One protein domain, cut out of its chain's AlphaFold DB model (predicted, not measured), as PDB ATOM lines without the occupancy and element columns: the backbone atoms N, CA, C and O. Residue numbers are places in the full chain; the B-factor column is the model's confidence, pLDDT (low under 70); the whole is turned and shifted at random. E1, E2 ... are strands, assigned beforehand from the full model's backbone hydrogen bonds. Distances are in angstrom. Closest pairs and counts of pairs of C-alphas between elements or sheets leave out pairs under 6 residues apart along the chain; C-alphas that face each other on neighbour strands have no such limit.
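AT A GLANCE: This is residues 2 to 54 of the 54 residues of an uncharacterized protein of Myxococcales bacterium (UniProt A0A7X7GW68). With little regular structure, this is a small meander of three strands, each the antiparallel neighbour of the one before, with the E1 to E2 turn at one end and the broad loop of residues 28 to 49 at the other. The 53 printed residues hold no named helix and three strands, E1, E2 and E3, in sheet order E1 - E2 - E3; the class is all strand, with 13 residues in named elements. It is only just compact, close to loose, with a radius of gyration of the C-alphas of 11.9 A, and spans 36 by 23 by 13 A.

IN THESE COORDINATES: Find C-alpha 13 at (175.770, 151.293, 148.313), where E1 runs to residue 16, 10.6 A. E2, residues 23 to 27, covers 13.4 A. E3, residues 50 to 53, covers 10.1 A, ending at (179.296, 148.201, 137.012).

HOW THE PARTS SIT: Hairpin E1 and E2 has N 15 and O 24 at 3.0 A. Hairpin E2 and E3 has N 25 and O 52 at 2.9 A.

THE WHOLE: The C-alphas farthest apart, Asp 19 and Ser 44, are 36.0 A apart. The printed part has no cut; the link E2 to E3 is long. Residues 2, 3 and 40 have pLDDT under 70.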
ATOM      1  N   PRO A   2     172.186 138.651 135.698       56.84
ATOM      2  CA  PRO A   2     172.377 138.685 137.142       56.84
ATOM      3  C   PRO A   2     171.046 139.020 137.823       56.84
ATOM      4  O   PRO A   2     170.349 139.949 137.393       56.84
ATOM      5  N   SER A   3     170.658 138.181 138.773       65.25
ATOM      6  CA  SER A   3     169.337 138.109 139.393       65.25
ATOM      7  C   SER A   3     169.324 138.924 140.677       65.25
ATOM      8  O   SER A   3     169.428 138.376 141.754       65.25
ATOM      9  N   THR A   4     169.138 140.244 140.571       72.44
ATOM     10  CA  THR A   4     168.916 141.064 141.773       72.44
ATOM     11  C   THR A   4     167.536 140.764 142.351       72.44
ATOM     12  O   THR A   4     166.540 141.400 141.961       72.44
ATOM     13  N   ASP A   5     167.454 139.802 143.254       80.81
ATOM     14  CA  ASP A   5     166.206 139.332 143.820       80.81
ATOM     15  C   ASP A   5     165.795 140.162 145.052       80.81
ATOM     16  O   ASP A   5     166.589 140.876 145.687       80.81
ATOM     17  N   PRO A   6     164.494 140.161 145.407       82.06
ATOM     18  CA  PRO A   6     164.021 140.823 146.614       82.06
ATOM     19  C   PRO A   6     164.672 140.231 147.871       82.06
ATOM     20  O   PRO A   6     164.266 139.183 148.362       82.06
ATOM     21  N   GLY A   7     165.629 140.959 148.442       84.00
ATOM     22  CA  GLY A   7     166.390 140.501 149.609       84.00
ATOM     23  C   GLY A   7     167.889 140.728 149.467       84.00
ATOM     24  O   GLY A   7     168.562 140.890 150.479       84.00
ATOM     25  N   ASP A   8     168.372 140.900 148.237       88.69
ATOM     26  CA  ASP A   8     169.812 140.973 147.936       88.69
ATOM     27  C   ASP A   8     170.417 142.351 148.232       88.69
ATOM     28  O   ASP A   8     171.630 142.580 148.190       88.69
ATOM     29  N   PHE A   9     169.537 143.287 148.593       92.75
ATOM     30  CA  PHE A   9     169.846 144.669 148.922       92.75
ATOM     31  C   PHE A   9     170.581 145.396 147.787       92.75
ATOM     32  O   PHE A   9     171.473 146.205 148.040       92.75
ATOM     33  N   PHE A  10     170.196 145.156 146.530       93.19
ATOM     34  CA  PHE A  10     170.686 145.954 145.408       93.19
ATOM     35  C   PHE A  10     170.459 147.453 145.656       93.19
ATOM     36  O   PHE A  10     169.367 147.888 146.031       93.19
ATOM     37  N   GLY A  11     171.503 148.257 145.457       94.75
ATOM     38  CA  GLY A  11     171.465 149.688 145.761       94.75
ATOM     39  C   GLY A  11     171.802 150.031 147.211       94.75
ATOM     40  O   GLY A  11     171.696 151.199 147.580       94.75
ATOM     41  N   HIS A  12     172.235 149.059 148.027       96.12
ATOM     42  CA  HIS A  12     172.670 149.309 149.407       96.12
ATOM     43  C   HIS A  12     173.808 150.337 149.481       96.12
ATOM     44  O   HIS A  12     173.843 151.175 150.381       96.12
ATOM     45  N   SER A  13     174.725 150.293 148.515       97.12
ATOM     46  CA  SER A  13     175.770 151.293 148.313       97.12
ATOM     47  C   SER A  13     175.856 151.680 146.839       97.12
ATOM     48  O   SER A  13     175.682 150.846 145.948       97.12
ATOM     49  N   VAL A  14     176.105 152.966 146.583       97.06
ATOM     50  CA  VAL A  14     176.193 153.531 145.232       97.06
ATOM     51  C   VAL A  14     177.364 154.504 145.163       97.06
ATOM     52  O   VAL A  14     177.527 155.348 146.047       97.06
ATOM     53  N   ALA A  15     178.158 154.411 144.099       98.38
ATOM     54  CA  ALA A  15     179.220 155.362 143.794       98.38
ATOM     55  C   ALA A  15     179.215 155.716 142.305       98.38
ATOM     56  O   ALA A  15     179.090 154.842 141.450       98.38
ATOM     57  N   LEU A  16     179.383 157.003 142.004       98.31
ATOM     58  CA  LEU A  16     179.549 157.512 140.646       98.31
ATOM     59  C   LEU A  16     180.963 158.070 140.507       98.31
ATOM     60  O   LEU A  16     181.427 158.820 141.373       98.31
ATOM     61  N   SER A  17     181.651 157.712 139.428       98.25
ATOM     62  CA  SER A  17     182.945 158.301 139.101       98.25
ATOM     63  C   SER A  17     182.827 159.821 138.935       98.25
ATOM     64  O   SER A  17     181.792 160.347 138.532       98.25
ATOM     65  N   ALA A  18     183.909 160.552 139.214       98.50
ATOM     66  CA  ALA A  18     183.904 162.017 139.145       98.50
ATOM     67  C   ALA A  18     183.556 162.567 137.746       98.50
ATOM     68  O   ALA A  18     183.071 163.686 137.620       98.50
ATOM     69  N   ASP A  19     183.803 161.779 136.699       98.12
ATOM     70  CA  ASP A  19     183.467 162.104 135.313       98.12
ATOM     71  C   ASP A  19     182.064 161.634 134.883       98.12
ATOM     72  O   ASP A  19     181.671 161.868 133.742       98.12
ATOM     73  N   GLY A  20     181.315 160.974 135.773       97.94
ATOM     74  CA  GLY A  20     179.953 160.502 135.531       97.94
ATOM     75  C   GLY A  20     179.833 159.306 134.583       97.94
ATOM     76  O   GLY A  20     178.727 159.017 134.133       97.94
ATOM     77  N   ARG A  21     180.941 158.636 134.242       98.19
ATOM     78  CA  ARG A  21     180.971 157.556 133.237       98.19
ATOM     79  C   ARG A  21     180.929 156.148 133.811       98.19
ATOM     80  O   ARG A  21     180.824 155.207 133.036       98.19
ATOM     81  N   THR A  22     181.072 155.997 135.122       97.62
ATOM     82  CA  THR A  22     181.063 154.690 135.776       97.62
ATOM     83  C   THR A  22     180.199 154.752 137.015       97.62
ATOM     84  O   THR A  22     180.502 155.493 137.955       97.62
ATOM     85  N   LEU A  23     179.141 153.952 137.017       97.19
ATOM     86  CA  LEU A  23     178.280 153.750 138.170       97.19
ATOM     87  C   LEU A  23     178.568 152.371 138.755       97.19
ATOM     88  O   LEU A  23     178.508 151.365 138.053       97.19
ATOM     89  N   VAL A  24     178.849 152.332 140.052       97.44
ATOM     90  CA  VAL A  24     178.994 151.091 140.809       97.44
ATOM     91  C   VAL A  24     177.836 150.976 141.789       97.44
ATOM     92  O   VAL A  24     177.571 151.915 142.544       97.44
ATOM     93  N   VAL A  25     177.163 149.825 141.780       96.44
ATOM     94  CA  VAL A  25     176.053 149.503 142.684       96.44
ATOM     95  C   VAL A  25     176.344 148.191 143.409       96.44
ATOM     96  O   VAL A  25     176.675 147.194 142.769       96.44
ATOM     97  N   GLY A  26     176.244 148.193 144.739       94.81
ATOM     98  CA  GLY A  26     176.424 146.998 145.566       94.81
ATOM     99  C   GLY A  26     175.107 146.291 145.900       94.81
ATOM    100  O   GLY A  26     174.105 146.959 146.176       94.81
ATOM    101  N   ALA A  27     175.147 144.957 145.929       95.06
ATOM    102  CA  ALA A  27     174.094 144.062 146.419       95.06
ATOM    103  C   ALA A  27     174.726 143.043 147.393       95.06
ATOM    104  O   ALA A  27     175.182 141.980 146.977       95.06
ATOM    105  N   PRO A  28     174.886 143.388 148.685       93.00
ATOM    106  CA  PRO A  28     175.675 142.592 149.627       93.00
ATOM    107  C   PRO A  28     175.071 141.228 149.979       93.00
ATOM    108  O   PRO A  28     175.783 140.420 150.566       93.00
ATOM    109  N   ALA A  29     173.793 140.988 149.677       92.75
ATOM    110  CA  ALA A  29     173.149 139.702 149.926       92.75
ATOM    111  C   ALA A  29     172.839 138.919 148.643       92.75
ATOM    112  O   ALA A  29     172.177 137.900 148.747       92.75
ATOM    113  N   GLU A  30     173.356 139.353 147.487       90.56
ATOM    114  CA  GLU A  30     173.241 138.599 146.235       90.56
ATOM    115  C   GLU A  30     173.860 137.201 146.369       90.56
ATOM    116  O   GLU A  30     174.967 137.030 146.907       90.56
ATOM    117  N   ASP A  31     173.154 136.211 145.843       89.25
ATOM    118  CA  ASP A  31     173.653 134.853 145.710       89.25
ATOM    119  C   ASP A  31     174.602 134.755 144.505       89.25
ATOM    120  O   ASP A  31     174.445 135.426 143.491       89.25
ATOM    121  N   GLY A  32     175.674 133.979 144.644       85.56
ATOM    122  CA  GLY A  32     176.729 133.926 143.631       85.56
ATOM    123  C   GLY A  32     177.052 132.513 143.168       85.56
ATOM    124  O   GLY A  32     176.658 131.531 143.808       85.56
ATOM    125  N   PRO A  33     177.836 132.380 142.088       82.94
ATOM    126  CA  PRO A  33     178.250 131.083 141.589       82.94
ATOM    127  C   PRO A  33     179.142 130.357 142.594       82.94
ATOM    128  O   PRO A  33     180.024 130.946 143.222       82.94
ATOM    129  N   ALA A  34     178.961 129.042 142.700       76.00
ATOM    130  CA  ALA A  34     179.900 128.184 143.407       76.00
ATOM    131  C   ALA A  34     181.036 127.745 142.472       76.00
ATOM    132  O   ALA A  34     180.793 127.291 141.359       76.00
ATOM    133  N   GLY A  35     182.278 127.802 142.960       73.88
ATOM    134  CA  GLY A  35     183.460 127.373 142.208       73.88
ATOM    135  C   GLY A  35     184.150 128.505 141.446       73.88
ATOM    136  O   GLY A  35     183.933 129.684 141.714       73.88
ATOM    137  N   ASP A  36     185.045 128.141 140.527       75.19
ATOM    138  CA  ASP A  36     185.870 129.108 139.786       75.19
ATOM    139  C   ASP A  36     185.131 129.719 138.580       75.19
ATOM    140  O   ASP A  36     185.560 130.724 138.008       75.19
ATOM    141  N   GLU A  37     184.015 129.112 138.184       75.31
ATOM    142  CA  GLU A  37     183.191 129.525 137.056       75.31
ATOM    143  C   GLU A  37     182.287 130.679 137.489       75.31
ATOM    144  O   GLU A  37     181.341 130.506 138.244       75.31
ATOM    145  N   GLN A  38     182.594 131.885 137.016       73.44
ATOM    146  CA  GLN A  38     181.851 133.104 137.342       73.44
ATOM    147  C   GLN A  38     180.584 133.228 136.477       73.44
ATOM    148  O   GLN A  38     180.449 134.189 135.718       73.44
ATOM    149  N   ASP A  39     179.696 132.230 136.523       79.56
ATOM    150  CA  ASP A  39     178.387 132.313 135.867       79.56
ATOM    151  C   ASP A  39     177.450 133.208 136.702       79.56
ATOM    152  O   ASP A  39     177.084 132.843 137.816       79.56
ATOM    153  N   PRO A  40     177.037 134.383 136.194       69.75
ATOM    154  CA  PRO A  40     176.193 135.318 136.931       69.75
ATOM    155  C   PRO A  40     174.715 134.898 136.988       69.75
ATOM    156  O   PRO A  40     173.878 135.721 137.331       69.75
ATOM    157  N   SER A  41     174.357 133.699 136.528       74.94
ATOM    158  CA  SER A  41     173.014 133.122 136.694       74.94
ATOM    159  C   SER A  41     172.966 131.957 137.679       74.94
ATOM    160  O   SER A  41     171.919 131.331 137.832       74.94
ATOM    161  N   GLU A  42     174.096 131.655 138.313       76.75
ATOM    162  CA  GLU A  42     174.211 130.633 139.343       76.75
ATOM    163  C   GLU A  42     174.111 131.273 140.733       76.75
ATOM    164  O   GLU A  42     174.963 132.071 141.108       76.75
ATOM    165  N   ASP A  43     173.135 130.825 141.523       79.62
ATOM    166  CA  ASP A  43     172.849 131.321 142.881       79.62
ATOM    167  C   ASP A  43     173.258 130.284 143.950       79.62
ATOM    168  O   ASP A  43     172.598 130.055 144.963       79.62
ATOM    169  N   SER A  44     174.340 129.548 143.686       83.31
ATOM    170  CA  SER A  44     174.741 128.387 144.490       83.31
ATOM    171  C   SER A  44     175.401 128.752 145.837       83.31
ATOM    172  O   SER A  44     175.450 127.913 146.743       83.31
ATOM    173  N   LEU A  45     175.926 129.973 145.989       82.25
ATOM    174  CA  LEU A  45     176.534 130.497 147.216       82.25
ATOM    175  C   LEU A  45     175.665 131.605 147.823       82.25
ATOM    176  O   LEU A  45     175.701 132.734 147.329       82.25
ATOM    177  N   PRO A  46     174.945 131.320 148.925       83.81
ATOM    178  CA  PRO A  46     174.003 132.272 149.484       83.81
ATOM    179  C   PRO A  46     174.702 133.495 150.086       83.81
ATOM    180  O   PRO A  46     175.670 133.351 150.842       83.81
ATOM    181  N   SER A  47     174.177 134.686 149.795       85.69
ATOM    182  CA  SER A  47     174.636 135.986 150.300       85.69
ATOM    183  C   SER A  47     176.141 136.218 150.137       85.69
ATOM    184  O   SER A  47     176.804 136.771 151.019       85.69
ATOM    185  N   SER A  48     176.694 135.760 149.015       88.81
ATOM    186  CA  SER A  48     178.103 135.971 148.664       88.81
ATOM    187  C   SER A  48     178.405 137.432 148.300       88.81
ATOM    188  O   SER A  48     179.524 137.910 148.504       88.81
ATOM    189  N   GLY A  49     177.371 138.150 147.859       90.25
ATOM    190  CA  GLY A  49     177.389 139.552 147.492       90.25
ATOM    191  C   GLY A  49     177.897 139.789 146.073       90.25
ATOM    192  O   GLY A  49     178.804 139.119 145.583       90.25
ATOM    193  N   ALA A  50     177.353 140.820 145.431       91.19
ATOM    194  CA  ALA A  50     177.735 141.219 144.084       91.19
ATOM    195  C   ALA A  50     177.945 142.731 143.948       91.19
ATOM    196  O   ALA A  50     177.458 143.556 144.734       91.19
ATOM    197  N   VAL A  51     178.694 143.089 142.905       92.12
ATOM    198  CA  VAL A  51     178.940 144.467 142.480       92.12
ATOM    199  C   VAL A  51     178.622 144.588 140.996       92.12
ATOM    200  O   VAL A  51     179.178 143.866 140.170       92.12
ATOM    201  N   TYR A  52     177.770 145.551 140.662       91.06
ATOM    202  CA  TYR A  52     177.336 145.844 139.302       91.06
ATOM    203  C   TYR A  52     178.026 147.117 138.834       91.06
ATOM    204  O   TYR A  52     178.026 148.125 139.548       91.06
ATOM    205  N   VAL A  53     178.608 147.069 137.639       93.12
ATOM    206  CA  VAL A  53     179.296 148.201 137.012       93.12
ATOM    207  C   VAL A  53     178.557 148.561 135.727       93.12
ATOM    208  O   VAL A  53     178.369 147.697 134.870       93.12
ATOM    209  N   TYR A  54     178.155 149.826 135.611       92.12
ATOM    210  CA  TYR A  54     177.508 150.412 134.433       92.12
ATOM    211  C   TYR A  54     178.370 151.517 133.829       92.12
ATOM    212  O   TYR A  54     179.044 152.235 134.613       92.12
TER     213      TYR A  54